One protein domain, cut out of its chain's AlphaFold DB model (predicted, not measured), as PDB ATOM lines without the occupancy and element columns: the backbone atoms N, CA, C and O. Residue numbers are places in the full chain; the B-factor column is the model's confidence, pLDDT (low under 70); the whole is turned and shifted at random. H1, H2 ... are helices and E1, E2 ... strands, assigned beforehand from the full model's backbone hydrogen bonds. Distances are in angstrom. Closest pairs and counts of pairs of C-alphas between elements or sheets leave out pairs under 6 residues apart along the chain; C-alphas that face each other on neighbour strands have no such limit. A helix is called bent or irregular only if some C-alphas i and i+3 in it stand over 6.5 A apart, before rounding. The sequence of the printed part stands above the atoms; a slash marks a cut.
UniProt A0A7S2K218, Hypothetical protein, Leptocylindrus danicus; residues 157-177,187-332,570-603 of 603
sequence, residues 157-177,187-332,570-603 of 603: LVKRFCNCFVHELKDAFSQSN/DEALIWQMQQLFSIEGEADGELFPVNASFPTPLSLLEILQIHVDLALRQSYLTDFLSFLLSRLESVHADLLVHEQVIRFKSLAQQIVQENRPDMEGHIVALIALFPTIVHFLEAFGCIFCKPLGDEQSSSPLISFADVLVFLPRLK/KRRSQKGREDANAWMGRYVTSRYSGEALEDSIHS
ATOM      1  N   LEU A 157      74.288  67.927  47.215       92.50
ATOM      2  CA  LEU A 157      74.190  66.644  47.912       92.50
ATOM      3  C   LEU A 157      72.868  65.930  47.587       92.50
ATOM      4  O   LEU A 157      72.877  64.723  47.346       92.50
ATOM      5  N   VAL A 158      71.757  66.671  47.521       92.81
ATOM      6  CA  VAL A 158      70.442  66.144  47.115       92.81
ATOM      7  C   VAL A 158      70.472  65.644  45.666       92.81
ATOM      8  O   VAL A 158      70.070  64.514  45.405       92.81
ATOM      9  N   LYS A 159      71.018  66.427  44.726       89.75
ATOM     10  CA  LYS A 159      71.175  66.006  43.321       89.75
ATOM     11  C   LYS A 159      71.985  64.714  43.189       89.75
ATOM     12  O   LYS A 159      71.588  63.807  42.463       89.75
ATOM     13  N   ARG A 160      73.095  64.604  43.926       92.50
ATOM     14  CA  ARG A 160      73.926  63.389  43.976       92.50
ATOM     15  C   ARG A 160      73.155  62.179  44.513       92.50
ATOM     16  O   ARG A 160      73.299  61.091  43.965       92.50
ATOM     17  N   PHE A 161      72.303  62.367  45.526       93.69
ATOM     18  CA  PHE A 161      71.408  61.308  46.008       93.69
ATOM     19  C   PHE A 161      70.472  60.822  44.896       93.69
ATOM     20  O   PHE A 161      70.428  59.627  44.614       93.69
ATOM     21  N   CYS A 162      69.772  61.739  44.220       89.81
ATOM     22  CA  CYS A 162      68.852  61.390  43.135       89.81
ATOM     23  C   CYS A 162      69.567  60.682  41.972       89.81
ATOM     24  O   CYS A 162      69.042  59.717  41.424       89.81
ATOM     25  N   ASN A 163      70.794  61.097  41.643       88.69
ATOM     26  CA  ASN A 163      71.594  60.465  40.593       88.69
ATOM     27  C   ASN A 163      71.931  58.994  40.879       88.69
ATOM     28  O   ASN A 163      72.077  58.220  39.934       88.69
ATOM     29  N   CYS A 164      71.997  58.580  42.150       89.69
ATOM     30  CA  CYS A 164      72.184  57.169  42.503       89.69
ATOM     31  C   CYS A 164      71.000  56.294  42.052       89.69
ATOM     32  O   CYS A 164      71.193  55.112  41.794       89.69
ATOM     33  N   PHE A 165      69.805  56.877  41.903       88.19
ATOM     34  CA  PHE A 165      68.556  56.200  41.529       88.19
ATOM     35  C   PHE A 165      67.992  56.702  40.194       88.19
ATOM     36  O   PHE A 165      66.797  56.597  39.929       88.19
ATOM     37  N   VAL A 166      68.844  57.265  39.328       82.31
ATOM     38  CA  VAL A 166      68.404  57.932  38.093       82.31
ATOM     39  C   VAL A 166      67.585  57.023  37.168       82.31
ATOM     40  O   VAL A 166      66.705  57.520  36.473       82.31
ATOM     41  N   HIS A 167      67.845  55.713  37.159       79.06
ATOM     42  CA  HIS A 167      67.094  54.743  36.354       79.06
ATOM     43  C   HIS A 167      65.648  54.612  36.846       79.06
ATOM     44  O   HIS A 167      64.723  54.846  36.078       79.06
ATOM     45  N   GLU A 168      65.463  54.369  38.147       80.38
ATOM     46  CA  GLU A 168      64.143  54.278  38.778       80.38
ATOM     47  C   GLU A 168      63.349  55.580  38.616       80.38
ATOM     48  O   GLU A 168      62.170  55.554  38.262       80.38
ATOM     49  N   LEU A 169      64.006  56.730  38.808       79.62
ATOM     50  CA  LEU A 169      63.376  58.033  38.604       79.62
ATOM     51  C   LEU A 169      62.979  58.219  37.131       79.62
ATOM     52  O   LEU A 169      61.841  58.570  36.841       79.62
ATOM     53  N   LYS A 170      63.871  57.946  36.173       76.25
ATOM     54  CA  LYS A 170      63.542  58.049  34.741       76.25
ATOM     55  C   LYS A 170      62.358  57.164  34.352       76.25
ATOM     56  O   LYS A 170      61.486  57.656  33.641       76.25
ATOM     57  N   ASP A 171      62.300  55.925  34.828       71.50
ATOM     58  CA  ASP A 171      61.213  54.989  34.516       71.50
ATOM     59  C   ASP A 171      59.880  55.416  35.136       71.50
ATOM     60  O   ASP A 171      58.840  55.388  34.475       71.50
ATOM     61  N   ALA A 172      59.910  55.901  36.380       67.88
ATOM     62  CA  ALA A 172      58.737  56.464  37.041       67.88
ATOM     63  C   ALA A 172      58.133  57.643  36.259       67.88
ATOM     64  O   ALA A 172      56.915  57.829  36.236       67.88
ATOM     65  N   PHE A 173      58.981  58.436  35.598       65.19
ATOM     66  CA  PHE A 173      58.561  59.645  34.895       65.19
ATOM     67  C   PHE A 173      58.363  59.466  33.384       65.19
ATOM     68  O   PHE A 173      57.610  60.239  32.794       65.19
ATOM     69  N   SER A 174      58.936  58.438  32.753       59.47
ATOM     70  CA  SER A 174      58.704  58.112  31.335       59.47
ATOM     71  C   SER A 174      57.284  57.592  31.077       59.47
ATOM     72  O   SER A 174      56.716  57.836  30.014       59.47
ATOM     73  N   GLN A 175      56.661  56.961  32.077       51.09
ATOM     74  CA  GLN A 175      55.253  56.538  32.045       51.09
ATOM     75  C   GLN A 175      54.264  57.709  32.209       51.09
ATOM     76  O   GLN A 175      53.051  57.542  32.051       51.09
ATOM     77  N   SER A 176      54.759  58.914  32.503       51.94
ATOM     78  CA  SER A 176      53.948  60.122  32.585       51.94
ATOM     79  C   SER A 176      53.995  60.865  31.242       51.94
ATOM     80  O   SER A 176      55.028  61.384  30.844       51.94
ATOM     81  N   ASN A 177      52.875  60.911  30.504       46.97
ATOM     82  CA  ASN A 177      52.724  61.608  29.208       46.97
ATOM     83  C   ASN A 177      52.887  63.149  29.327       46.97
ATOM     84  O   ASN A 177      51.937  63.911  29.115       46.97
ATOM     85  N   ASP A 187      70.436  68.363  34.091       68.44
ATOM     86  CA  ASP A 187      70.099  69.072  35.325       68.44
ATOM     87  C   ASP A 187      68.649  69.570  35.348       68.44
ATOM     88  O   ASP A 187      67.976  69.444  36.369       68.44
ATOM     89  N   GLU A 188      68.148  70.119  34.239       69.69
ATOM     90  CA  GLU A 188      66.761  70.597  34.143       69.69
ATOM     91  C   GLU A 188      65.757  69.451  34.279       69.69
ATOM     92  O   GLU A 188      64.758  69.583  34.988       69.69
ATOM     93  N   ALA A 189      66.046  68.310  33.646       70.94
ATOM     94  CA  ALA A 189      65.225  67.115  33.774       70.94
ATOM     95  C   ALA A 189      65.197  66.618  35.228       70.94
ATOM     96  O   ALA A 189      64.122  66.368  35.768       70.94
ATOM     97  N   LEU A 190      66.356  66.542  35.890       72.62
ATOM     98  CA  LEU A 190      66.448  66.105  37.284       72.62
ATOM     99  C   LEU A 190      65.700  67.046  38.239       72.62
ATOM    100  O   LEU A 190      64.978  66.587  39.122       72.62
ATOM    101  N   ILE A 191      65.823  68.363  38.048       73.50
ATOM    102  CA  ILE A 191      65.088  69.360  38.842       73.50
ATOM    103  C   ILE A 191      63.579  69.154  38.695       73.50
ATOM    104  O   ILE A 191      62.862  69.148  39.695       73.50
ATOM    105  N   TRP A 192      63.093  68.937  37.471       74.25
ATOM    106  CA  TRP A 192      61.675  68.680  37.225       74.25
ATOM    107  C   TRP A 192      61.186  67.395  37.915       74.25
ATOM    108  O   TRP A 192      60.109  67.382  38.514       74.25
ATOM    109  N   GLN A 193      61.992  66.330  37.880       74.88
ATOM    110  CA  GLN A 193      61.701  65.066  38.568       74.88
ATOM    111  C   GLN A 193      61.618  65.260  40.087       74.88
ATOM    112  O   GLN A 193      60.718  64.739  40.742       74.88
ATOM    113  N   MET A 194      62.516  66.072  40.648       76.38
ATOM    114  CA  MET A 194      62.547  66.384  42.077       76.38
ATOM    115  C   MET A 194      61.318  67.173  42.562       76.38
ATOM    116  O   MET A 194      61.014  67.155  43.752       76.38
ATOM    117  N   GLN A 195      60.585  67.829  41.663       76.94
ATOM    118  CA  GLN A 195      59.357  68.560  41.992       76.94
ATOM    119  C   GLN A 195      58.101  67.675  42.015       76.94
ATOM    120  O   GLN A 195      57.037  68.136  42.431       76.94
ATOM    121  N   GLN A 196      58.186  66.414  41.580       75.19
ATOM    122  CA  GLN A 196      57.026  65.524  41.539       75.19
ATOM    123  C   GLN A 196      56.655  65.012  42.935       75.19
ATOM    124  O   GLN A 196      57.527  64.768  43.774       75.19
ATOM    125  N   LEU A 197      55.349  64.836  43.174       80.62
ATOM    126  CA  LEU A 197      54.845  64.323  44.444       80.62
ATOM    127  C   LEU A 197      55.112  62.825  44.563       80.62
ATOM    128  O   LEU A 197      54.749  62.019  43.703       80.62
ATOM    129  N   PHE A 198      55.695  62.469  45.693       79.12
ATOM    130  CA  PHE A 198      56.081  61.128  46.064       79.12
ATOM    131  C   PHE A 198      55.242  60.664  47.249       79.12
ATOM    132  O   PHE A 198      55.061  61.391  48.230       79.12
ATOM    133  N   SER A 199      54.744  59.432  47.160       80.62
ATOM    134  CA  SER A 199      54.123  58.743  48.284       80.62
ATOM    135  C   SER A 199      54.655  57.330  48.440       80.62
ATOM    136  O   SER A 199      54.906  56.637  47.453       80.62
ATOM    137  N   ILE A 200      54.827  56.916  49.693       78.94
ATOM    138  CA  ILE A 200      55.326  55.593  50.053       78.94
ATOM    139  C   ILE A 200      54.320  54.890  50.962       78.94
ATOM    140  O   ILE A 200      53.889  55.428  51.984       78.94
ATOM    141  N   GLU A 201      53.944  53.680  50.571       77.25
ATOM    142  CA  GLU A 201      53.024  52.808  51.296       77.25
ATOM    143  C   GLU A 201      53.713  51.461  51.551       77.25
ATOM    144  O   GLU A 201      54.574  51.030  50.787       77.25
ATOM    145  N   GLY A 202      53.397  50.813  52.666       71.25
ATOM    146  CA  GLY A 202      53.830  49.453  52.954       71.25
ATOM    147  C   GLY A 202      52.807  48.472  52.405       71.25
ATOM    148  O   GLY A 202      51.614  48.736  52.497       71.25
ATOM    149  N   GLU A 203      53.257  47.356  51.849       68.94
ATOM    150  CA  GLU A 203      52.411  46.268  51.375       68.94
ATOM    151  C   GLU A 203      52.724  44.974  52.133       68.94
ATOM    152  O   GLU A 203      53.874  44.523  52.187       68.94
ATOM    153  N   ALA A 204      51.692  44.368  52.716       66.44
ATOM    154  CA  ALA A 204      51.748  43.032  53.302       66.44
ATOM    155  C   ALA A 204      50.486  42.261  52.907       66.44
ATOM    156  O   ALA A 204      49.383  42.781  53.040       66.44
ATOM    157  N   ASP A 205      50.654  41.043  52.383       69.50
ATOM    158  CA  ASP A 205      49.557  40.167  51.937       69.50
ATOM    159  C   ASP A 205      48.560  40.834  50.959       69.50
ATOM    160  O   ASP A 205      47.379  40.492  50.910       69.50
ATOM    161  N   GLY A 206      49.043  41.790  50.157       69.00
ATOM    162  CA  GLY A 206      48.240  42.566  49.206       69.00
ATOM    163  C   GLY A 206      47.473  43.747  49.816       69.00
ATOM    164  O   GLY A 206      46.831  44.494  49.076       69.00
ATOM    165  N   GLU A 207      47.553  43.956  51.133       67.19
ATOM    166  CA  GLU A 207      46.999  45.127  51.815       67.19
ATOM    167  C   GLU A 207      48.039  46.243  51.962       67.19
ATOM    168  O   GLU A 207      49.212  46.000  52.258       67.19
ATOM    169  N   LEU A 208      47.587  47.487  51.773       70.50
ATOM    170  CA  LEU A 208      48.413  48.688  51.863       70.50
ATOM    171  C   LEU A 208      48.263  49.353  53.230       70.50
ATOM    172  O   LEU A 208      47.151  49.501  53.739       70.50
ATOM    173  N   PHE A 209      49.366  49.828  53.799       68.75
ATOM    174  CA  PHE A 209      49.366  50.516  55.083       68.75
ATOM    175  C   PHE A 209      50.404  51.647  55.158       68.75
ATOM    176  O   PHE A 209      51.340  51.701  54.357       68.75
ATOM    177  N   PRO A 210      50.266  52.580  56.119       68.31
ATOM    178  CA  PRO A 210      51.186  53.703  56.253       68.31
ATOM    179  C   PRO A 210      52.602  53.245  56.611       68.31
ATOM    180  O   PRO A 210      52.801  52.491  57.565       68.31
ATOM    181  N   VAL A 211      53.604  53.746  55.891       69.56
ATOM    182  CA  VAL A 211      55.007  53.498  56.238       69.56
ATOM    183  C   VAL A 211      55.416  54.378  57.409       69.56
ATOM    184  O   VAL A 211      55.082  55.560  57.468       69.56
ATOM    185  N   ASN A 212      56.199  53.814  58.326       69.56
ATOM    186  CA  ASN A 212      56.804  54.548  59.433       69.56
ATOM    187  C   ASN A 212      58.021  55.374  58.965       69.56
ATOM    188  O   ASN A 212      59.142  55.160  59.423       69.56
ATOM    189  N   ALA A 213      57.811  56.271  58.002       77.62
ATOM    190  CA  ALA A 213      58.839  57.165  57.484       77.62
ATOM    191  C   ALA A 213      59.008  58.403  58.385       77.62
ATOM    192  O   ALA A 213      58.075  58.862  59.045       77.62
ATOM    193  N   SER A 214      60.202  59.003  58.374       81.50
ATOM    194  CA  SER A 214      60.520  60.210  59.161       81.50
ATOM    195  C   SER A 214      59.792  61.489  58.694       81.50
ATOM    196  O   SER A 214      59.929  62.551  59.321       81.50
ATOM    197  N   PHE A 215      59.023  61.410  57.609       83.38
ATOM    198  CA  PHE A 215      58.394  62.513  56.882       83.38
ATOM    199  C   PHE A 215      56.926  62.192  56.551       83.38
ATOM    200  O   PHE A 215      56.578  61.016  56.437       83.38
ATOM    201  N   PRO A 216      56.050  63.208  56.432       81.00
ATOM    202  CA  PRO A 216      54.681  62.990  55.980       81.00
ATOM    203  C   PRO A 216      54.649  62.696  54.473       81.00
ATOM    204  O   PRO A 216      55.585  63.006  53.745       81.00
ATOM    205  N   THR A 217      53.562  62.095  54.002       73.81
ATOM    206  CA  THR A 217      53.345  61.757  52.588       73.81
ATOM    207  C   THR A 217      51.903  62.109  52.196       73.81
ATOM    208  O   THR A 217      51.011  61.870  53.014       73.81
ATOM    209  N   PRO A 218      51.636  62.639  50.981       80.81
ATOM    210  CA  PRO A 218      52.583  62.888  49.884       80.81
ATOM    211  C   PRO A 218      53.348  64.215  50.020       80.81
ATOM    212  O   PRO A 218      52.781  65.194  50.496       80.81
ATOM    213  N   LEU A 219      54.599  64.257  49.551       83.81
ATOM    214  CA  LEU A 219      55.439  65.466  49.453       83.81
ATOM    215  C   LEU A 219      56.302  65.430  48.187       83.81
ATOM    216  O   LEU A 219      56.468  64.365  47.591       83.81
ATOM    217  N   SER A 220      56.870  66.568  47.773       85.12
ATOM    218  CA  SER A 220      57.828  66.562  46.658       85.12
ATOM    219  C   SER A 220      59.140  65.881  47.057       85.12
ATOM    220  O   SER A 220      59.562  65.933  48.215       85.12
ATOM    221  N   LEU A 221      59.818  65.255  46.093       85.25
ATOM    222  CA  LEU A 221      61.116  64.621  46.331       85.25
ATOM    223  C   LEU A 221      62.158  65.619  46.873       85.25
ATOM    224  O   LEU A 221      62.912  65.297  47.796       85.25
ATOM    225  N   LEU A 222      62.172  66.837  46.327       86.94
ATOM    226  CA  LEU A 222      63.027  67.925  46.792       86.94
ATOM    227  C   LEU A 222      62.769  68.231  48.268       86.94
ATOM    228  O   LEU A 222      63.708  68.258  49.053       86.94
ATOM    229  N   GLU A 223      61.511  68.404  48.658       87.62
ATOM    230  CA  GLU A 223      61.134  68.731  50.034       87.62
ATOM    231  C   GLU A 223      61.516  67.615  51.015       87.62
ATOM    232  O   GLU A 223      62.112  67.876  52.064       87.62
ATOM    233  N   ILE A 224      61.269  66.350  50.652       90.75
ATOM    234  CA  ILE A 224      61.669  65.195  51.468       90.75
ATOM    235  C   ILE A 224      63.179  65.226  51.726       90.75
ATOM    236  O   ILE A 224      63.607  65.197  52.884       90.75
ATOM    237  N   LEU A 225      63.978  65.303  50.656       92.88
ATOM    238  CA  LEU A 225      65.435  65.191  50.721       92.88
ATOM    239  C   LEU A 225      66.120  66.441  51.267       92.88
ATOM    240  O   LEU A 225      67.179  66.331  51.881       92.88
ATOM    241  N   GLN A 226      65.554  67.622  51.040       91.62
ATOM    242  CA  GLN A 226      66.162  68.878  51.446       91.62
ATOM    243  C   GLN A 226      65.787  69.251  52.883       91.62
ATOM    244  O   GLN A 226      66.633  69.782  53.599       91.62
ATOM    245  N   ILE A 227      64.567  68.939  53.329       91.06
ATOM    246  CA  ILE A 227      64.001  69.522  54.554       91.06
ATOM    247  C   ILE A 227      63.650  68.471  55.603       91.06
ATOM    248  O   ILE A 227      63.814  68.718  56.801       91.06
ATOM    249  N   HIS A 228      63.177  67.292  55.197       91.12
ATOM    250  CA  HIS A 228      62.652  66.333  56.164       91.12
ATOM    251  C   HIS A 228      63.650  65.289  56.643       91.12
ATOM    252  O   HIS A 228      63.551  64.881  57.802       91.12
ATOM    253  N   VAL A 229      64.587  64.842  55.806       93.69
ATOM    254  CA  VAL A 229      65.508  63.748  56.154       93.69
ATOM    255  C   VAL A 229      66.944  64.227  56.355       93.69
ATOM    256  O   VAL A 229      67.424  65.150  55.706       93.69
ATOM    257  N   ASP A 230      67.652  63.602  57.288       94.31
ATOM    258  CA  ASP A 230      69.072  63.839  57.525       94.31
ATOM    259  C   ASP A 230      69.903  62.850  56.705       94.31
ATOM    260  O   ASP A 230      69.882  61.643  56.949       94.31
ATOM    261  N   LEU A 231      70.657  63.382  55.742       95.12
ATOM    262  CA  LEU A 231      71.505  62.590  54.855       95.12
ATOM    263  C   LEU A 231      72.828  62.164  55.510       95.12
ATOM    264  O   LEU A 231      73.592  61.417  54.899       95.12
ATOM    265  N   ALA A 232      73.142  62.616  56.728       91.38
ATOM    266  CA  ALA A 232      74.333  62.164  57.440       91.38
ATOM    267  C   ALA A 232      74.252  60.661  57.759       91.38
ATOM    268  O   ALA A 232      73.232  60.156  58.239       91.38
ATOM    269  N   LEU A 233      75.357  59.942  57.545       89.12
ATOM    270  CA  LEU A 233      75.452  58.539  57.931       89.12
ATOM    271  C   LEU A 233      75.691  58.469  59.439       89.12
ATOM    272  O   LEU A 233      76.693  58.979  59.944       89.12
ATOM    273  N   ARG A 234      74.751  57.879  60.182       82.62
ATOM    274  CA  ARG A 234      74.790  57.851  61.650       82.62
ATOM    275  C   ARG A 234      74.725  56.430  62.180       82.62
ATOM    276  O   ARG A 234      73.975  55.597  61.682       82.62
ATOM    277  N   GLN A 235      75.429  56.199  63.288       77.94
ATOM    278  CA  GLN A 235      75.411  54.925  64.011       77.94
ATOM    279  C   GLN A 235      73.990  54.466  64.381       77.94
ATOM    280  O   GLN A 235      73.752  53.270  64.472       77.94
ATOM    281  N   SER A 236      73.052  55.397  64.582       74.62
ATOM    282  CA  SER A 236      71.691  55.099  65.040       74.62
ATOM    283  C   SER A 236      70.857  54.244  64.088       74.62
ATOM    284  O   SER A 236      69.918  53.629  64.562       74.62
ATOM    285  N   TYR A 237      71.154  54.246  62.785       81.31
ATOM    286  CA  TYR A 237      70.416  53.453  61.788       81.31
ATOM    287  C   TYR A 237      71.333  52.588  60.913       81.31
ATOM    288  O   TYR A 237      70.857  51.715  60.192       81.31
ATOM    289  N   LEU A 238      72.651  52.811  60.965       83.88
ATOM    290  CA  LEU A 238      73.610  52.139  60.091       83.88
ATOM    291  C   LEU A 238      73.574  50.612  60.227       83.88
ATOM    292  O   LEU A 238      73.661  49.919  59.222       83.88
ATOM    293  N   THR A 239      73.456  50.075  61.442       80.12
ATOM    294  CA  THR A 239      73.427  48.617  61.648       80.12
ATOM    295  C   THR A 239      72.193  47.979  61.010       80.12
ATOM    296  O   THR A 239      72.316  46.947  60.349       80.12
ATOM    297  N   ASP A 240      71.027  48.606  61.153       79.31
ATOM    298  CA  ASP A 240      69.780  48.118  60.558       79.31
ATOM    299  C   ASP A 240      69.833  48.230  59.032       79.31
ATOM    300  O   ASP A 240      69.486  47.286  58.324       79.31
ATOM    301  N   PHE A 241      70.371  49.341  58.524       86.62
ATOM    302  CA  PHE A 241      70.581  49.542  57.095       86.62
ATOM    303  C   PHE A 241      71.541  48.501  56.499       86.62
ATOM    304  O   PHE A 241      71.239  47.893  55.478       86.62
ATOM    305  N   LEU A 242      72.671  48.216  57.154       87.00
ATOM    306  CA  LEU A 242      73.606  47.175  56.712       87.00
ATOM    307  C   LEU A 242      72.989  45.773  56.762       87.00
ATOM    308  O   LEU A 242      73.245  44.970  55.869       87.00
ATOM    309  N   SER A 243      72.171  45.483  57.777       83.81
ATOM    310  CA  SER A 243      71.439  44.212  57.875       83.81
ATOM    311  C   SER A 243      70.471  44.047  56.705       83.81
ATOM    312  O   SER A 243      70.430  42.990  56.082       83.81
ATOM    313  N   PHE A 244      69.755  45.115  56.354       85.00
ATOM    314  CA  PHE A 244      68.889  45.153  55.181       85.00
ATOM    315  C   PHE A 244      69.668  44.946  53.873       85.00
ATOM    316  O   PHE A 244      69.280  44.129  53.046       85.00
ATOM    317  N   LEU A 245      70.809  45.614  53.687       86.56
ATOM    318  CA  LEU A 245      71.635  45.397  52.493       86.56
ATOM    319  C   LEU A 245      72.150  43.954  52.394       86.56
ATOM    320  O   LEU A 245      72.195  43.387  51.304       86.56
ATOM    321  N   LEU A 246      72.522  43.343  53.523       84.88
ATOM    322  CA  LEU A 246      72.925  41.938  53.567       84.88
ATOM    323  C   LEU A 246      71.791  40.998  53.157       84.88
ATOM    324  O   LEU A 246      72.053  40.080  52.384       84.88
ATOM    325  N   SER A 247      70.560  41.232  53.621       82.25
ATOM    326  CA  SER A 247      69.419  40.384  53.256       82.25
ATOM    327  C   SER A 247      69.112  40.460  51.759       82.25
ATOM    328  O   SER A 247      68.853  39.436  51.128       82.25
ATOM    329  N   ARG A 248      69.247  41.644  51.144       82.31
ATOM    330  CA  ARG A 248      69.109  41.823  49.687       82.31
ATOM    331  C   ARG A 248      70.193  41.100  48.890       82.31
ATOM    332  O   ARG A 248      69.926  40.646  47.782       82.31
ATOM    333  N   LEU A 249      71.392  40.940  49.453       80.56
ATOM    334  CA  LEU A 249      72.467  40.158  48.833       80.56
ATOM    335  C   LEU A 249      72.227  38.643  48.896       80.56
ATOM    336  O   LEU A 249      72.781  37.916  48.077       80.56
ATOM    337  N   GLU A 250      71.424  38.139  49.838       75.50
ATOM    338  CA  GLU A 250      71.087  36.707  49.898       75.50
ATOM    339  C   GLU A 250      70.197  36.261  48.731       75.50
ATOM    340  O   GLU A 250      70.236  35.093  48.350       75.50
ATOM    341  N   SER A 251      69.431  37.183  48.141       66.31
ATOM    342  CA  SER A 251      68.541  36.925  47.002       66.31
ATOM    343  C   SER A 251      69.209  37.018  45.622       66.31
ATOM    344  O   SER A 251      68.521  36.897  44.611       66.31
ATOM    345  N   VAL A 252      70.525  37.244  45.550       70.81
ATOM    346  CA  VAL A 252      71.254  37.498  44.292       70.81
ATOM    347  C   VAL A 252      71.833  36.210  43.695       70.81
ATOM    348  O   VAL A 252      72.191  35.285  44.425       70.81
ATOM    349  N   HIS A 253      71.957  36.157  42.362       64.50
ATOM    350  CA  HIS A 253      72.600  35.052  41.639       64.50
ATOM    351  C   HIS A 253      74.046  34.810  42.116       64.50
ATOM    352  O   HIS A 253      74.765  35.744  42.480       64.50
ATOM    353  N   ALA A 254      74.491  33.550  42.085       62.75
ATOM    354  CA  ALA A 254      75.778  33.124  42.643       62.75
ATOM    355  C   ALA A 254      76.997  33.838  42.022       62.75
ATOM    356  O   ALA A 254      77.996  34.047  42.709       62.75
ATOM    357  N   ASP A 255      76.894  34.268  40.763       60.69
ATOM    358  CA  ASP A 255      77.992  34.897  40.012       60.69
ATOM    359  C   ASP A 255      78.322  36.319  40.499       60.69
ATOM    360  O   ASP A 255      79.464  36.763  40.452       60.69
ATOM    361  N   LEU A 256      77.353  37.026  41.081       62.72
ATOM    362  CA  LEU A 256      77.592  38.327  41.717       62.72
ATOM    363  C   LEU A 256      78.215  38.193  43.107       62.72
ATOM    364  O   LEU A 256      78.945  39.073  43.564       62.72
ATOM    365  N   LEU A 257      77.969  37.065  43.775       62.56
ATOM    366  CA  LEU A 257      78.533  36.772  45.091       62.56
ATOM    367  C   LEU A 257      80.020  36.411  45.035       62.56
ATOM    368  O   LEU A 257      80.667  36.430  46.082       62.56
ATOM    369  N   VAL A 258      80.569  36.104  43.853       62.75
ATOM    370  CA  VAL A 258      82.010  35.862  43.675       62.75
ATOM    371  C   VAL A 258      82.803  37.136  43.384       62.75
ATOM    372  O   VAL A 258      84.033  37.118  43.457       62.75
ATOM    373  N   HIS A 259      82.126  38.259  43.122       67.31
ATOM    374  CA  HIS A 259      82.799  39.526  42.879       67.31
ATOM    375  C   HIS A 259      83.517  40.002  44.149       67.31
ATOM    376  O   HIS A 259      82.921  40.120  45.226       67.31
ATOM    377  N   GLU A 260      84.810  40.321  44.032       68.50
ATOM    378  CA  GLU A 260      85.676  40.599  45.186       68.50
ATOM    379  C   GLU A 260      85.110  41.718  46.079       68.50
ATOM    380  O   GLU A 260      85.189  41.656  47.307       68.50
ATOM    381  N   GLN A 261      84.481  42.727  45.475       64.12
ATOM    382  CA  GLN A 261      83.877  43.835  46.215       64.12
ATOM    383  C   GLN A 261      82.621  43.433  46.996       64.12
ATOM    384  O   GLN A 261      82.450  43.885  48.128       64.12
ATOM    385  N   VAL A 262      81.782  42.550  46.443       72.00
ATOM    386  CA  VAL A 262      80.572  42.048  47.115       72.00
ATOM    387  C   VAL A 262      80.966  41.156  48.288       72.00
ATOM    388  O   VAL A 262      80.437  41.324  49.387       72.00
ATOM    389  N   ILE A 263      81.967  40.285  48.111       73.75
ATOM    390  CA  ILE A 263      82.527  39.453  49.191       73.75
ATOM    391  C   ILE A 263      83.044  40.332  50.333       73.75
ATOM    392  O   ILE A 263      82.734  40.099  51.504       73.75
ATOM    393  N   ARG A 264      83.827  41.366  50.001       70.69
ATOM    394  CA  ARG A 264      84.398  42.281  50.996       70.69
ATOM    395  C   ARG A 264      83.329  43.091  51.720       70.69
ATOM    396  O   ARG A 264      83.419  43.226  52.939       70.69
ATOM    397  N   PHE A 265      82.336  43.623  51.003       79.81
ATOM    398  CA  PHE A 265      81.198  44.304  51.621       79.81
ATOM    399  C   PHE A 265      80.457  43.355  52.566       79.81
ATOM    400  O   PHE A 265      80.282  43.685  53.737       79.81
ATOM    401  N   LYS A 266      80.094  42.158  52.087       79.56
ATOM    402  CA  LYS A 266      79.363  41.151  52.861       79.56
ATOM    403  C   LYS A 266      80.109  40.789  54.141       79.56
ATOM    404  O   LYS A 266      79.513  40.835  55.208       79.56
ATOM    405  N   SER A 267      81.413  40.526  54.059       77.69
ATOM    406  CA  SER A 267      82.245  40.234  55.233       77.69
ATOM    407  C   SER A 267      82.244  41.379  56.250       77.69
ATOM    408  O   SER A 267      82.093  41.128  57.442       77.69
ATOM    409  N   LEU A 268      82.419  42.630  55.810       74.81
ATOM    410  CA  LEU A 268      82.463  43.783  56.714       74.81
ATOM    411  C   LEU A 268      81.090  44.068  57.333       74.81
ATOM    412  O   LEU A 268      80.981  44.250  58.543       74.81
ATOM    413  N   ALA A 269      80.035  44.078  56.521       81.62
ATOM    414  CA  ALA A 269      78.676  44.274  57.002       81.62
ATOM    415  C   ALA A 269      78.275  43.149  57.970       81.62
ATOM    416  O   ALA A 269      77.707  43.437  59.018       81.62
ATOM    417  N   GLN A 270      78.641  41.890  57.696       80.06
ATOM    418  CA  GLN A 270      78.403  40.770  58.614       80.06
ATOM    419  C   GLN A 270      79.158  40.946  59.927       80.06
ATOM    420  O   GLN A 270      78.560  40.751  60.977       80.06
ATOM    421  N   GLN A 271      80.423  41.372  59.896       75.38
ATOM    422  CA  GLN A 271      81.153  41.707  61.123       75.38
ATOM    423  C   GLN A 271      80.443  42.818  61.902       75.38
ATOM    424  O   GLN A 271      80.355  42.736  63.124       75.38
ATOM    425  N   ILE A 272      79.886  43.818  61.202       76.75
ATOM    426  CA  ILE A 272      79.165  44.913  61.849       76.75
ATOM    427  C   ILE A 272      77.839  44.477  62.476       76.75
ATOM    428  O   ILE A 272      77.473  44.966  63.546       76.75
ATOM    429  N   VAL A 273      77.132  43.562  61.823       75.69
ATOM    430  CA  VAL A 273      75.796  43.109  62.220       75.69
ATOM    431  C   VAL A 273      75.842  41.964  63.241       75.69
ATOM    432  O   VAL A 273      75.041  41.944  64.173       75.69
ATOM    433  N   GLN A 274      76.764  41.006  63.093       67.94
ATOM    434  CA  GLN A 274      76.779  39.752  63.863       67.94
ATOM    435  C   GLN A 274      77.446  39.869  65.241       67.94
ATOM    436  O   GLN A 274      77.167  39.049  66.119       67.94
ATOM    437  N   GLU A 275      78.306  40.862  65.483       55.44
ATOM    438  CA  GLU A 275      79.064  40.937  66.733       55.44
ATOM    439  C   GLU A 275      78.531  42.007  67.694       55.44
ATOM    440  O   GLU A 275      78.762  43.202  67.553       55.44
ATOM    441  N   ASN A 276      77.889  41.569  68.777       51.62
ATOM    442  CA  ASN A 276      77.496  42.412  69.912       51.62
ATOM    443  C   ASN A 276      78.717  42.754  70.810       51.62
ATOM    444  O   ASN A 276      78.653  42.625  72.037       51.62
ATOM    445  N   ARG A 277      79.874  43.092  70.210       53.31
ATOM    446  CA  ARG A 277      81.158  43.276  70.911       53.31
ATOM    447  C   ARG A 277      81.563  44.754  71.077       53.31
ATOM    448  O   ARG A 277      81.274  45.588  70.227       53.31
ATOM    449  N   PRO A 278      82.247  45.113  72.182       50.25
ATOM    450  CA  PRO A 278      82.630  46.496  72.499       50.25
ATOM    451  C   PRO A 278      83.718  47.120  71.594       50.25
ATOM    452  O   PRO A 278      84.041  48.294  71.763       50.25
ATOM    453  N   ASP A 279      84.306  46.375  70.657       55.47
ATOM    454  CA  ASP A 279      85.261  46.838  69.635       55.47
ATOM    455  C   ASP A 279      84.594  47.318  68.327       55.47
ATOM    456  O   ASP A 279      85.241  47.973  67.507       55.47
ATOM    457  N   MET A 280      83.281  47.112  68.189       61.62
ATOM    458  CA  MET A 280      82.459  47.485  67.032       61.62
ATOM    459  C   MET A 280      82.377  48.978  66.715       61.62
ATOM    460  O   MET A 280      82.263  49.385  65.557       61.62
ATOM    461  N   GLU A 281      82.466  49.813  67.744       67.38
ATOM    462  CA  GLU A 281      82.419  51.267  67.595       67.38
ATOM    463  C   GLU A 281      83.546  51.768  66.673       67.38
ATOM    464  O   GLU A 281      83.367  52.737  65.943       67.38
ATOM    465  N   GLY A 282      84.687  51.065  66.641       70.06
ATOM    466  CA  GLY A 282      85.808  51.389  65.760       70.06
ATOM    467  C   GLY A 282      85.477  51.239  64.273       70.06
ATOM    468  O   GLY A 282      85.799  52.138  63.499       70.06
ATOM    469  N   HIS A 283      84.812  50.148  63.881       73.31
ATOM    470  CA  HIS A 283      84.432  49.904  62.484       73.31
ATOM    471  C   HIS A 283      83.342  50.867  62.014       73.31
ATOM    472  O   HIS A 283      83.446  51.417  60.922       73.31
ATOM    473  N   ILE A 284      82.339  51.132  62.855       77.56
ATOM    474  CA  ILE A 284      81.279  52.101  62.545       77.56
ATOM    475  C   ILE A 284      81.869  53.504  62.364       77.56
ATOM    476  O   ILE A 284      81.568  54.178  61.380       77.56
ATOM    477  N   VAL A 285      82.748  53.934  63.275       77.56
ATOM    478  CA  VAL A 285      83.425  55.234  63.172       77.56
ATOM    479  C   VAL A 285      84.289  55.307  61.912       77.56
ATOM    480  O   VAL A 285      84.274  56.336  61.240       77.56
ATOM    481  N   ALA A 286      85.010  54.239  61.561       76.25
ATOM    482  CA  ALA A 286      85.806  54.193  60.336       76.25
ATOM    483  C   ALA A 286      84.929  54.281  59.074       76.25
ATOM    484  O   ALA A 286      85.224  55.072  58.180       76.25
ATOM    485  N   LEU A 287      83.815  53.543  59.026       82.38
ATOM    486  CA  LEU A 287      82.883  53.581  57.897       82.38
ATOM    487  C   LEU A 287      82.261  54.974  57.727       82.38
ATOM    488  O   LEU A 287      82.244  55.500  56.620       82.38
ATOM    489  N   ILE A 288      81.814  55.608  58.816       85.00
ATOM    490  CA  ILE A 288      81.278  56.980  58.789       85.00
ATOM    491  C   ILE A 288      82.368  57.991  58.399       85.00
ATOM    492  O   ILE A 288      82.092  58.970  57.711       85.00
ATOM    493  N   ALA A 289      83.625  57.770  58.796       82.19
ATOM    494  CA  ALA A 289      84.733  58.636  58.397       82.19
ATOM    495  C   ALA A 289      85.029  58.571  56.885       82.19
ATOM    496  O   ALA A 289      85.433  59.585  56.308       82.19
ATOM    497  N   LEU A 290      84.813  57.409  56.258       82.88
ATOM    498  CA  LEU A 290      84.926  57.190  54.811       82.88
ATOM    499  C   LEU A 290      83.701  57.694  54.039       82.88
ATOM    500  O   LEU A 290      83.847  58.286  52.967       82.88
ATOM    501  N   PHE A 291      82.511  57.475  54.599       89.19
ATOM    502  CA  PHE A 291      81.218  57.824  54.015       89.19
ATOM    503  C   PHE A 291      80.406  58.679  54.997       89.19
ATOM    504  O   PHE A 291      79.514  58.176  55.680       89.19
ATOM    505  N   PRO A 292      80.682  59.991  55.086       89.12
ATOM    506  CA  PRO A 292      80.035  60.848  56.081       89.12
ATOM    507  C   PRO A 292      78.530  61.029  55.871       89.12
ATOM    508  O   PRO A 292      77.810  61.431  56.785       89.12
ATOM    509  N   THR A 293      78.048  60.761  54.658       93.25
ATOM    510  CA  THR A 293      76.632  60.828  54.294       93.25
ATOM    511  C   THR A 293      76.220  59.535  53.611       93.25
ATOM    512  O   THR A 293      77.057  58.849  53.018       93.25
ATOM    513  N   ILE A 294      74.920  59.235  53.639       93.69
ATOM    514  CA  ILE A 294      74.350  58.122  52.878       93.69
ATOM    515  C   ILE A 294      74.670  58.254  51.383       93.69
ATOM    516  O   ILE A 294      74.953  57.261  50.735       93.69
ATOM    517  N   VAL A 295      74.745  59.481  50.856       93.75
ATOM    518  CA  VAL A 295      75.123  59.748  49.459       93.75
ATOM    519  C   VAL A 295      76.524  59.230  49.147       93.75
ATOM    520  O   VAL A 295      76.698  58.525  48.164       93.75
ATOM    521  N   HIS A 296      77.515  59.509  50.001       90.69
ATOM    522  CA  HIS A 296      78.875  58.997  49.791       90.69
ATOM    523  C   HIS A 296      78.918  57.465  49.797       90.69
ATOM    524  O   HIS A 296      79.716  56.874  49.072       90.69
ATOM    525  N   PHE A 297      78.086  56.833  50.628       90.69
ATOM    526  CA  PHE A 297      77.955  55.381  50.661       90.69
ATOM    527  C   PHE A 297      77.307  54.861  49.368       90.69
ATOM    528  O   PHE A 297      77.858  53.979  48.719       90.69
ATOM    529  N   LEU A 298      76.175  55.433  48.955       91.00
ATOM    530  CA  LEU A 298      75.452  55.021  47.751       91.00
ATOM    531  C   LEU A 298      76.261  55.259  46.476       91.00
ATOM    532  O   LEU A 298      76.246  54.415  45.598       91.00
ATOM    533  N   GLU A 299      77.039  56.333  46.372       88.44
ATOM    534  CA  GLU A 299      77.939  56.525  45.229       88.44
ATOM    535  C   GLU A 299      79.042  55.467  45.176       88.44
ATOM    536  O   GLU A 299      79.466  55.061  44.098       88.44
ATOM    537  N   ALA A 300      79.513  55.011  46.338       82.12
ATOM    538  CA  ALA A 300      80.535  53.981  46.405       82.12
ATOM    539  C   ALA A 300      79.986  52.594  46.059       82.12
ATOM    540  O   ALA A 300      80.711  51.819  45.447       82.12
ATOM    541  N   PHE A 301      78.741  52.281  46.431       82.06
ATOM    542  CA  PHE A 301      78.147  50.945  46.275       82.06
ATOM    543  C   PHE A 301      76.968  50.883  45.290       82.06
ATOM    544  O   PHE A 301      76.296  49.858  45.181       82.06
ATOM    545  N   GLY A 302      76.694  51.967  44.567       79.12
ATOM    546  CA  GLY A 302      75.483  52.124  43.761       79.12
ATOM    547  C   GLY A 302      75.415  51.180  42.567       79.12
ATOM    548  O   GLY A 302      74.329  50.742  42.214       79.12
ATOM    549  N   CYS A 303      76.560  50.790  42.002       75.69
ATOM    550  CA  CYS A 303      76.639  49.740  40.980       75.69
ATOM    551  C   CYS A 303      76.133  48.377  41.473       75.69
ATOM    552  O   CYS A 303      75.622  47.603  40.678       75.69
ATOM    553  N   ILE A 304      76.270  48.087  42.771       77.69
ATOM    554  CA  ILE A 304      75.831  46.824  43.367       77.69
ATOM    555  C   ILE A 304      74.353  46.920  43.738       77.69
ATOM    556  O   ILE A 304      73.597  45.984  43.500       77.69
ATOM    557  N   PHE A 305      73.947  48.033  44.359       83.75
ATOM    558  CA  PHE A 305      72.634  48.117  44.996       83.75
ATOM    559  C   PHE A 305      71.584  48.904  44.210       83.75
ATOM    560  O   PHE A 305      70.425  48.502  44.194       83.75
ATOM    561  N   CYS A 306      71.962  50.026  43.598       84.38
ATOM    562  CA  CYS A 306      71.020  51.018  43.066       84.38
ATOM    563  C   CYS A 306      70.801  50.908  41.551       84.38
ATOM    564  O   CYS A 306      69.859  51.499  41.025       84.38
ATOM    565  N   LYS A 307      71.671  50.181  40.842       79.56
ATOM    566  CA  LYS A 307      71.557  49.935  39.402       79.56
ATOM    567  C   LYS A 307      71.070  48.501  39.134       79.56
ATOM    568  O   LYS A 307      71.395  47.603  39.913       79.56
ATOM    569  N   PRO A 308      70.317  48.276  38.043       73.56
ATOM    570  CA  PRO A 308      70.134  46.949  37.458       73.56
ATOM    571  C   PRO A 308      71.473  46.232  37.258       73.56
ATOM    572  O   PRO A 308      72.466  46.863  36.896       73.56
ATOM    573  N   LEU A 309      71.497  44.922  37.493       66.81
ATOM    574  CA  LEU A 309      72.688  44.089  37.318       66.81
ATOM    575  C   LEU A 309      72.615  43.371  35.959       66.81
ATOM    576  O   LEU A 309      71.649  42.645  35.711       66.81
ATOM    577  N   GLY A 310      73.627  43.562  35.106       59.41
ATOM    578  CA  GLY A 310      73.748  42.950  33.772       59.41
ATOM    579  C   GLY A 310      73.204  43.793  32.602       59.41
ATOM    580  O   GLY A 310      72.603  44.846  32.801       59.41
ATOM    581  N   ASP A 311      73.425  43.312  31.372       51.25
ATOM    582  CA  ASP A 311      73.008  43.958  30.107       51.25
ATOM    583  C   ASP A 311      71.511  43.806  29.786       51.25
ATOM    584  O   ASP A 311      70.973  44.479  28.900       51.25
ATOM    585  N   GLU A 312      70.809  42.919  30.492       50.56
ATOM    586  CA  GLU A 312      69.382  42.719  30.281       50.56
ATOM    587  C   GLU A 312      68.577  43.840  30.946       50.56
ATOM    588  O   GLU A 312      68.532  43.966  32.168       50.56
ATOM    589  N   GLN A 313      67.837  44.592  30.128       47.62
ATOM    590  CA  GLN A 313      66.874  45.642  30.507       47.62
ATOM    591  C   GLN A 313      65.732  45.171  31.445       47.62
ATOM    592  O   GLN A 313      64.776  45.909  31.664       47.62
ATOM    593  N   SER A 314      65.797  43.948  31.983       49.62
ATOM    594  CA  SER A 314      64.757  43.304  32.785       49.62
ATOM    595  C   SER A 314      65.157  43.028  34.244       49.62
ATOM    596  O   SER A 314      64.300  42.564  35.004       49.62
ATOM    597  N   SER A 315      66.401  43.276  34.673       64.69
ATOM    598  CA  SER A 315      66.782  43.094  36.082       64.69
ATOM    599  C   SER A 315      66.431  44.338  36.913       64.69
ATOM    600  O   SER A 315      66.710  45.472  36.540       64.69
ATOM    601  N   SER A 316      65.754  44.146  38.048       72.00
ATOM    602  CA  SER A 316      65.453  45.243  38.982       72.00
ATOM    603  C   SER A 316      66.659  45.523  39.893       72.00
ATOM    604  O   SER A 316      67.390  44.581  40.214       72.00
ATOM    605  N   PRO A 317      66.881  46.775  40.337       81.50
ATOM    606  CA  PRO A 317      67.925  47.080  41.316       81.50
ATOM    607  C   PRO A 317      67.676  46.341  42.644       81.50
ATOM    608  O   PRO A 317      66.532  46.046  42.995       81.50
ATOM    609  N   LEU A 318      68.742  46.050  43.400       82.38
ATOM    610  CA  LEU A 318      68.634  45.326  44.678       82.38
ATOM    611  C   LEU A 318      67.965  46.149  45.781       82.38
ATOM    612  O   LEU A 318      67.369  45.575  46.697       82.38
ATOM    613  N   ILE A 319      68.099  47.474  45.718       85.94
ATOM    614  CA  ILE A 319      67.392  48.412  46.585       85.94
ATOM    615  C   ILE A 319      66.730  49.494  45.741       85.94
ATOM    616  O   ILE A 319      67.321  50.003  44.788       85.94
ATOM    617  N   SER A 320      65.522  49.876  46.134       85.81
ATOM    618  CA  SER A 320      64.817  51.022  45.568       85.81
ATOM    619  C   SER A 320      65.166  52.320  46.294       85.81
ATOM    620  O   SER A 320      65.688  52.339  47.415       85.81
ATOM    621  N   PHE A 321      64.793  53.431  45.673       86.56
ATOM    622  CA  PHE A 321      64.804  54.755  46.270       86.56
ATOM    623  C   PHE A 321      64.015  54.794  47.597       86.56
ATOM    624  O   PHE A 321      64.483  55.344  48.599       86.56
ATOM    625  N   ALA A 322      62.841  54.152  47.643       83.56
ATOM    626  CA  ALA A 322      62.015  54.057  48.849       83.56
ATOM    627  C   ALA A 322      62.673  53.266  49.977       83.56
ATOM    628  O   ALA A 322      62.582  53.681  51.135       83.56
ATOM    629  N   ASP A 323      63.343  52.160  49.641       85.62
ATOM    630  CA  ASP A 323      64.029  51.327  50.626       85.62
ATOM    631  C   ASP A 323      65.057  52.138  51.417       85.62
ATOM    632  O   ASP A 323      65.229  51.898  52.603       85.62
ATOM    633  N   VAL A 324      65.724  53.125  50.808       89.44
ATOM    634  CA  VAL A 324      66.671  53.986  51.533       89.44
ATOM    635  C   VAL A 324      65.950  55.021  52.392       89.44
ATOM    636  O   VAL A 324      66.328  55.220  53.549       89.44
ATOM    637  N   LEU A 325      64.913  55.680  51.861       88.00
ATOM    638  CA  LEU A 325      64.218  56.767  52.559       88.00
ATOM    639  C   LEU A 325      63.653  56.360  53.924       88.00
ATOM    640  O   LEU A 325      63.656  57.175  54.847       88.00
ATOM    641  N   VAL A 326      63.192  55.115  54.073       84.19
ATOM    642  CA  VAL A 326      62.604  54.629  55.334       84.19
ATOM    643  C   VAL A 326      63.618  54.503  56.473       84.19
ATOM    644  O   VAL A 326      63.227  54.570  57.636       84.19
ATOM    645  N   PHE A 327      64.914  54.381  56.166       86.19
ATOM    646  CA  PHE A 327      65.974  54.365  57.181       86.19
ATOM    647  C   PHE A 327      66.440  55.764  57.579       86.19
ATOM    648  O   PHE A 327      67.046  55.930  58.643       86.19
ATOM    649  N   LEU A 328      66.201  56.775  56.737       90.12
ATOM    650  CA  LEU A 328      66.752  58.100  56.978       90.12
ATOM    651  C   LEU A 328      66.040  58.780  58.159       90.12
ATOM    652  O   LEU A 328      64.808  58.904  58.172       90.12
ATOM    653  N   PRO A 329      66.791  59.251  59.170       90.12
ATOM    654  CA  PRO A 329      66.202  59.929  60.312       90.12
ATOM    655  C   PRO A 329      65.714  61.326  59.925       90.12
ATOM    656  O   PRO A 329      66.181  61.924  58.959       90.12
ATOM    657  N   ARG A 330      64.810  61.894  60.729       90.94
ATOM    658  CA  ARG A 330      64.335  63.268  60.527       90.94
ATOM    659  C   ARG A 330      65.466  64.294  60.686       90.94
ATOM    660  O   ARG A 330      66.208  64.260  61.675       90.94
ATOM    661  N   LEU A 331      65.522  65.270  59.782       93.25
ATOM    662  CA  LEU A 331      66.373  66.446  59.912       93.25
ATOM    663  C   LEU A 331      65.887  67.319  61.076       93.25
ATOM    664  O   LEU A 331      64.754  67.794  61.111       93.25
ATOM    665  N   LYS A 332      66.743  67.495  62.085       91.88
ATOM    666  CA  LYS A 332      66.394  68.224  63.314       91.88
ATOM    667  C   LYS A 332      66.694  69.725  63.197       91.88
ATOM    668  O   LYS A 332      67.679  70.087  62.553       91.88
ATOM    669  N   LYS A 570      94.205  55.408  71.733       37.97
ATOM    670  CA  LYS A 570      95.505  55.048  71.118       37.97
ATOM    671  C   LYS A 570      95.945  53.566  71.123       37.97
ATOM    672  O   LYS A 570      97.106  53.315  70.838       37.97
ATOM    673  N   ARG A 571      95.086  52.575  71.402       38.31
ATOM    674  CA  ARG A 571      95.483  51.145  71.270       38.31
ATOM    675  C   ARG A 571      94.405  50.161  70.801       38.31
ATOM    676  O   ARG A 571      94.769  49.112  70.293       38.31
ATOM    677  N   ARG A 572      93.106  50.460  70.942       39.00
ATOM    678  CA  ARG A 572      92.021  49.527  70.545       39.00
ATOM    679  C   ARG A 572      91.334  49.874  69.220       39.00
ATOM    680  O   ARG A 572      90.860  48.966  68.558       39.00
ATOM    681  N   SER A 573      91.341  51.140  68.790       49.75
ATOM    682  CA  SER A 573      90.745  51.561  67.505       49.75
ATOM    683  C   SER A 573      91.718  51.521  66.323       49.75
ATOM    684  O   SER A 573      91.336  51.882  65.217       49.75
ATOM    685  N   GLN A 574      92.983  51.158  66.554       45.09
ATOM    686  CA  GLN A 574      94.002  51.119  65.507       45.09
ATOM    687  C   GLN A 574      93.803  49.905  64.594       45.09
ATOM    688  O   GLN A 574      93.797  50.080  63.387       45.09
ATOM    689  N   LYS A 575      93.501  48.729  65.162       48.28
ATOM    690  CA  LYS A 575      93.218  47.514  64.390       48.28
ATOM    691  C   LYS A 575      91.982  47.662  63.496       48.28
ATOM    692  O   LYS A 575      92.088  47.449  62.304       48.28
ATOM    693  N   GLY A 576      90.854  48.147  64.027       50.16
ATOM    694  CA  GLY A 576      89.656  48.383  63.206       50.16
ATOM    695  C   GLY A 576      89.844  49.454  62.121       50.16
ATOM    696  O   GLY A 576      89.205  49.386  61.077       50.16
ATOM    697  N   ARG A 577      90.753  50.422  62.329       52.25
ATOM    698  CA  ARG A 577      91.179  51.372  61.286       52.25
ATOM    699  C   ARG A 577      92.100  50.734  60.258       52.25
ATOM    700  O   ARG A 577      91.942  51.007  59.083       52.25
ATOM    701  N   GLU A 578      93.068  49.936  60.688       52.69
ATOM    702  CA  GLU A 578      93.985  49.215  59.802       52.69
ATOM    703  C   GLU A 578      93.223  48.192  58.959       52.69
ATOM    704  O   GLU A 578      93.476  48.116  57.765       52.69
ATOM    705  N   ASP A 579      92.225  47.513  59.524       54.56
ATOM    706  CA  ASP A 579      91.342  46.581  58.823       54.56
ATOM    707  C   ASP A 579      90.413  47.328  57.842       54.56
ATOM    708  O   ASP A 579      90.318  46.940  56.678       54.56
ATOM    709  N   ALA A 580      89.804  48.458  58.242       51.72
ATOM    710  CA  ALA A 580      88.996  49.303  57.347       51.72
ATOM    711  C   ALA A 580      89.828  49.987  56.239       51.72
ATOM    712  O   ALA A 580      89.380  50.109  55.098       51.72
ATOM    713  N   ASN A 581      91.064  50.392  56.532       53.00
ATOM    714  CA  ASN A 581      91.969  51.004  55.558       53.00
ATOM    715  C   ASN A 581      92.649  49.958  54.667       53.00
ATOM    716  O   ASN A 581      92.868  50.232  53.493       53.00
ATOM    717  N   ALA A 582      92.925  48.748  55.157       56.94
ATOM    718  CA  ALA A 582      93.329  47.611  54.327       56.94
ATOM    719  C   ALA A 582      92.180  47.160  53.410       56.94
ATOM    720  O   ALA A 582      92.418  46.790  52.257       56.94
ATOM    721  N   TRP A 583      90.935  47.263  53.886       54.19
ATOM    722  CA  TRP A 583      89.720  47.076  53.092       54.19
ATOM    723  C   TRP A 583      89.592  48.136  51.974       54.19
ATOM    724  O   TRP A 583      89.360  47.764  50.821       54.19
ATOM    725  N   MET A 584      89.851  49.422  52.261       54.16
ATOM    726  CA  MET A 584      89.767  50.533  51.287       54.16
ATOM    727  C   MET A 584      91.015  50.797  50.444       54.16
ATOM    728  O   MET A 584      90.909  51.462  49.412       54.16
ATOM    729  N   GLY A 585      92.190  50.300  50.834       48.47
ATOM    730  CA  GLY A 585      93.474  50.596  50.181       48.47
ATOM    731  C   GLY A 585      93.531  50.204  48.698       48.47
ATOM    732  O   GLY A 585      94.417  50.656  47.974       48.47
ATOM    733  N   ARG A 586      92.554  49.410  48.235       47.72
ATOM    734  CA  ARG A 586      92.327  49.046  46.829       47.72
ATOM    735  C   ARG A 586      91.079  49.684  46.185       47.72
ATOM    736  O   ARG A 586      90.938  49.595  44.978       47.72
ATOM    737  N   TYR A 587      90.192  50.315  46.964       45.34
ATOM    738  CA  TYR A 587      88.961  50.986  46.496       45.34
ATOM    739  C   TYR A 587      89.180  52.488  46.239       45.34
ATOM    740  O   TYR A 587      88.612  53.072  45.325       45.34
ATOM    741  N   VAL A 588      90.022  53.142  47.050       44.09
ATOM    742  CA  VAL A 588      90.319  54.585  46.920       44.09
ATOM    743  C   VAL A 588      91.388  54.851  45.859       44.09
ATOM    744  O   VAL A 588      91.375  55.897  45.216       44.09
ATOM    745  N   THR A 589      92.282  53.893  45.618       42.53
ATOM    746  CA  THR A 589      93.275  53.962  44.536       42.53
ATOM    747  C   THR A 589      92.640  53.905  43.143       42.53
ATOM    748  O   THR A 589      93.236  54.431  42.211       42.53
ATOM    749  N   SER A 590      91.412  53.384  43.003       41.69
ATOM    750  CA  SER A 590      90.637  53.408  41.751       41.69
ATOM    751  C   SER A 590      89.625  54.558  41.659       41.69
ATOM    752  O   SER A 590      88.941  54.686  40.648       41.69
ATOM    753  N   ARG A 591      89.523  55.440  42.669       40.78
ATOM    754  CA  ARG A 591      88.536  56.547  42.718       40.78
ATOM    755  C   ARG A 591      88.732  57.615  41.625       40.78
ATOM    756  O   ARG A 591      87.949  58.555  41.551       40.78
ATOM    757  N   TYR A 592      89.762  57.460  40.789       38.81
ATOM    758  CA  TYR A 592      90.041  58.273  39.603       38.81
ATOM    759  C   TYR A 592      89.904  57.509  38.270       38.81
ATOM    760  O   TYR A 592      90.223  58.065  37.226       38.81
ATOM    761  N   SER A 593      89.404  56.270  38.278       36.09
ATOM    762  CA  SER A 593      89.130  55.473  37.076       36.09
ATOM    763  C   SER A 593      87.755  54.808  37.211       36.09
ATOM    764  O   SER A 593      87.656  53.630  37.551       36.09
ATOM    765  N   GLY A 594      86.683  55.578  37.011       38.25
ATOM    766  CA  GLY A 594      85.295  55.098  37.104       38.25
ATOM    767  C   GLY A 594      84.922  53.977  36.122       38.25
ATOM    768  O   GLY A 594      83.851  53.407  36.259       38.25
ATOM    769  N   GLU A 595      85.800  53.628  35.182       43.72
ATOM    770  CA  GLU A 595      85.556  52.630  34.130       43.72
ATOM    771  C   GLU A 595      85.743  51.176  34.610       43.72
ATOM    772  O   GLU A 595      85.050  50.272  34.162       43.72
ATOM    773  N   ALA A 596      86.613  50.924  35.596       39.47
ATOM    774  CA  ALA A 596      87.090  49.562  35.875       39.47
ATOM    775  C   ALA A 596      86.063  48.606  36.522       39.47
ATOM    776  O   ALA A 596      86.343  47.414  36.629       39.47
ATOM    777  N   LEU A 597      84.922  49.110  37.003       39.91
ATOM    778  CA  LEU A 597      83.914  48.290  37.684       39.91
ATOM    779  C   LEU A 597      82.683  48.011  36.820       39.91
ATOM    780  O   LEU A 597      82.175  46.892  36.855       39.91
ATOM    781  N   GLU A 598      82.240  49.000  36.038       42.09
ATOM    782  CA  GLU A 598      81.143  48.828  35.079       42.09
ATOM    783  C   GLU A 598      81.530  47.764  34.037       42.09
ATOM    784  O   GLU A 598      80.792  46.798  33.866       42.09
ATOM    785  N   ASP A 599      82.750  47.815  33.494       41.22
ATOM    786  CA  ASP A 599      83.229  46.848  32.490       41.22
ATOM    787  C   ASP A 599      83.284  45.385  32.977       41.22
ATOM    788  O   ASP A 599      83.250  44.470  32.160       41.22
ATOM    789  N   SER A 600      83.367  45.142  34.292       40.66
ATOM    790  CA  SER A 600      83.505  43.786  34.864       40.66
ATOM    791  C   SER A 600      82.198  43.161  35.355       40.66
ATOM    792  O   SER A 600      82.134  41.951  35.535       40.66
ATOM    793  N   ILE A 601      81.173  43.982  35.617       41.41
ATOM    794  CA  ILE A 601      79.827  43.511  35.988       41.41
ATOM    795  C   ILE A 601      78.997  43.243  34.720       41.41
ATOM    796  O   ILE A 601      78.078  42.428  34.749       41.41
ATOM    797  N   HIS A 602      79.339  43.911  33.611       40.78
ATOM    798  CA  HIS A 602      78.730  43.720  32.293       40.78
ATOM    799  C   HIS A 602      79.369  42.588  31.454       40.78
ATOM    800  O   HIS A 602      78.791  42.203  30.440       40.78
ATOM    801  N   SER A 603      80.522  42.032  31.860       33.25
ATOM    802  CA  SER A 603      81.179  40.870  31.221       33.25
ATOM    803  C   SER A 603      80.838  39.557  31.911       33.25
ATOM    804  O   SER A 603      80.629  38.548  31.203       33.25
TER     805      SER A 603
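AT A GLANCE: This is residues 157 to 177, 187 to 332 and 570 to 603 of the 603 residues of the protein "Hypothetical protein" of Leptocylindrus danicus (UniProt A0A7S2K218). Picture two groups of helices with H9 between them: H5, H7, H8 and H11 cross one another on one side, and H1 to H4 gather on the other. Past this second group, at the end of the model away from H11, lies a strand hairpin, E1 and E2. The printed part has 201 residues, with twelve named helices and two named strands in the order H1 H2 H3 E1 E2 H4 to H12; the class is mostly helix and the sheet E1 - E2 is antiparallel. The whole is compact, with a radius of gyration of the C-alphas of 17.8 A and spans of 57 by 43 by 38 A.

IN THESE COORDINATES: Find C-alpha 197 at (54.845, 64.323, 44.444); from there E1, residues 197 to 204, runs 23.3 A, and E2 is residues 207 to 210. Before them look for H1 at residues 157 to 164, beginning at C-alpha (74.190, 66.644, 47.912), H2 at 166 to 174 and H3 at 187 to 194. After them come H4, 221 to 228; H5, 235 to 250, 23.4 A; H6, 254 to 257; H7, 260 to 274, 20.7 A; H8, 280 to 290, 15.8 A; H9, 294 to 305, 12.9 A; H10, 321 to 325; H11, 573 to 584, 16.3 A; and H12, 595 to 601, ending at C-alpha (79.827, 43.511, 35.988). H5 and H9 are irregular: C-alphas 236 and 239 are 7.5 A apart, and C-alphas 300 and 303 are 7.9 A apart.

HOW THE PARTS SIT: In the hairpin E1 and E2, find N 202 and O 209 at 2.8 A. Residues 197 to 198 of E1 also pair, antiparallel, with residues 219 to 220. The closest C-alphas of E1 and H10 are Ile 200 and Ala 322, 7.0 A. H3 and H4 only just touch, with 3 pairs of C-alphas within 8 A, closest at Met 194 and Leu 221, 4.8 A. H2 is close to H3 but not clearly touching, its closest C-alphas being Leu 169 and Gln 193, 7.2 A. H1 touches H9 at a shallow tilt of 5 degrees, the same way, closest at C-alphas Phe 161 and Val 295, 5.3 A. H5 is near H9 and H10, and its residues 239 to 246 touch H7 at a steep tilt of 52 degrees, closest at C-alphas Leu 242 and Ala 269, 5.8 A. H8 touches H11 at a steep tilt of 46 degrees, closest at C-alphas Gly 282 and Ser 573, 5.2 A. H6 is close to H7, and H12 to H9, but neither clearly touches. Every O i to N i+4 pair is within hydrogen-bond range in H1, H2, H3, H4, H7, H8, H10 and H11, against 10 of 12 in H5, 6 of 8 in H9 and 2 of 3 in H12; H6 is too short for such a pair.

THE WHOLE: The C-alphas farthest apart are those of Asn 177 and Arg 571, 60.9 A. Residues 178 to 186 and 333 to 569 are not printed, with gaps of 19.9 A and 32.9 A between the C-alphas across the cuts. The long link is residues 306 to 320, between H9 and H10. Mean pLDDT of the printed part is 71.9; look for values under 70 in, among others, residues 253 to 261 and 570 to 603.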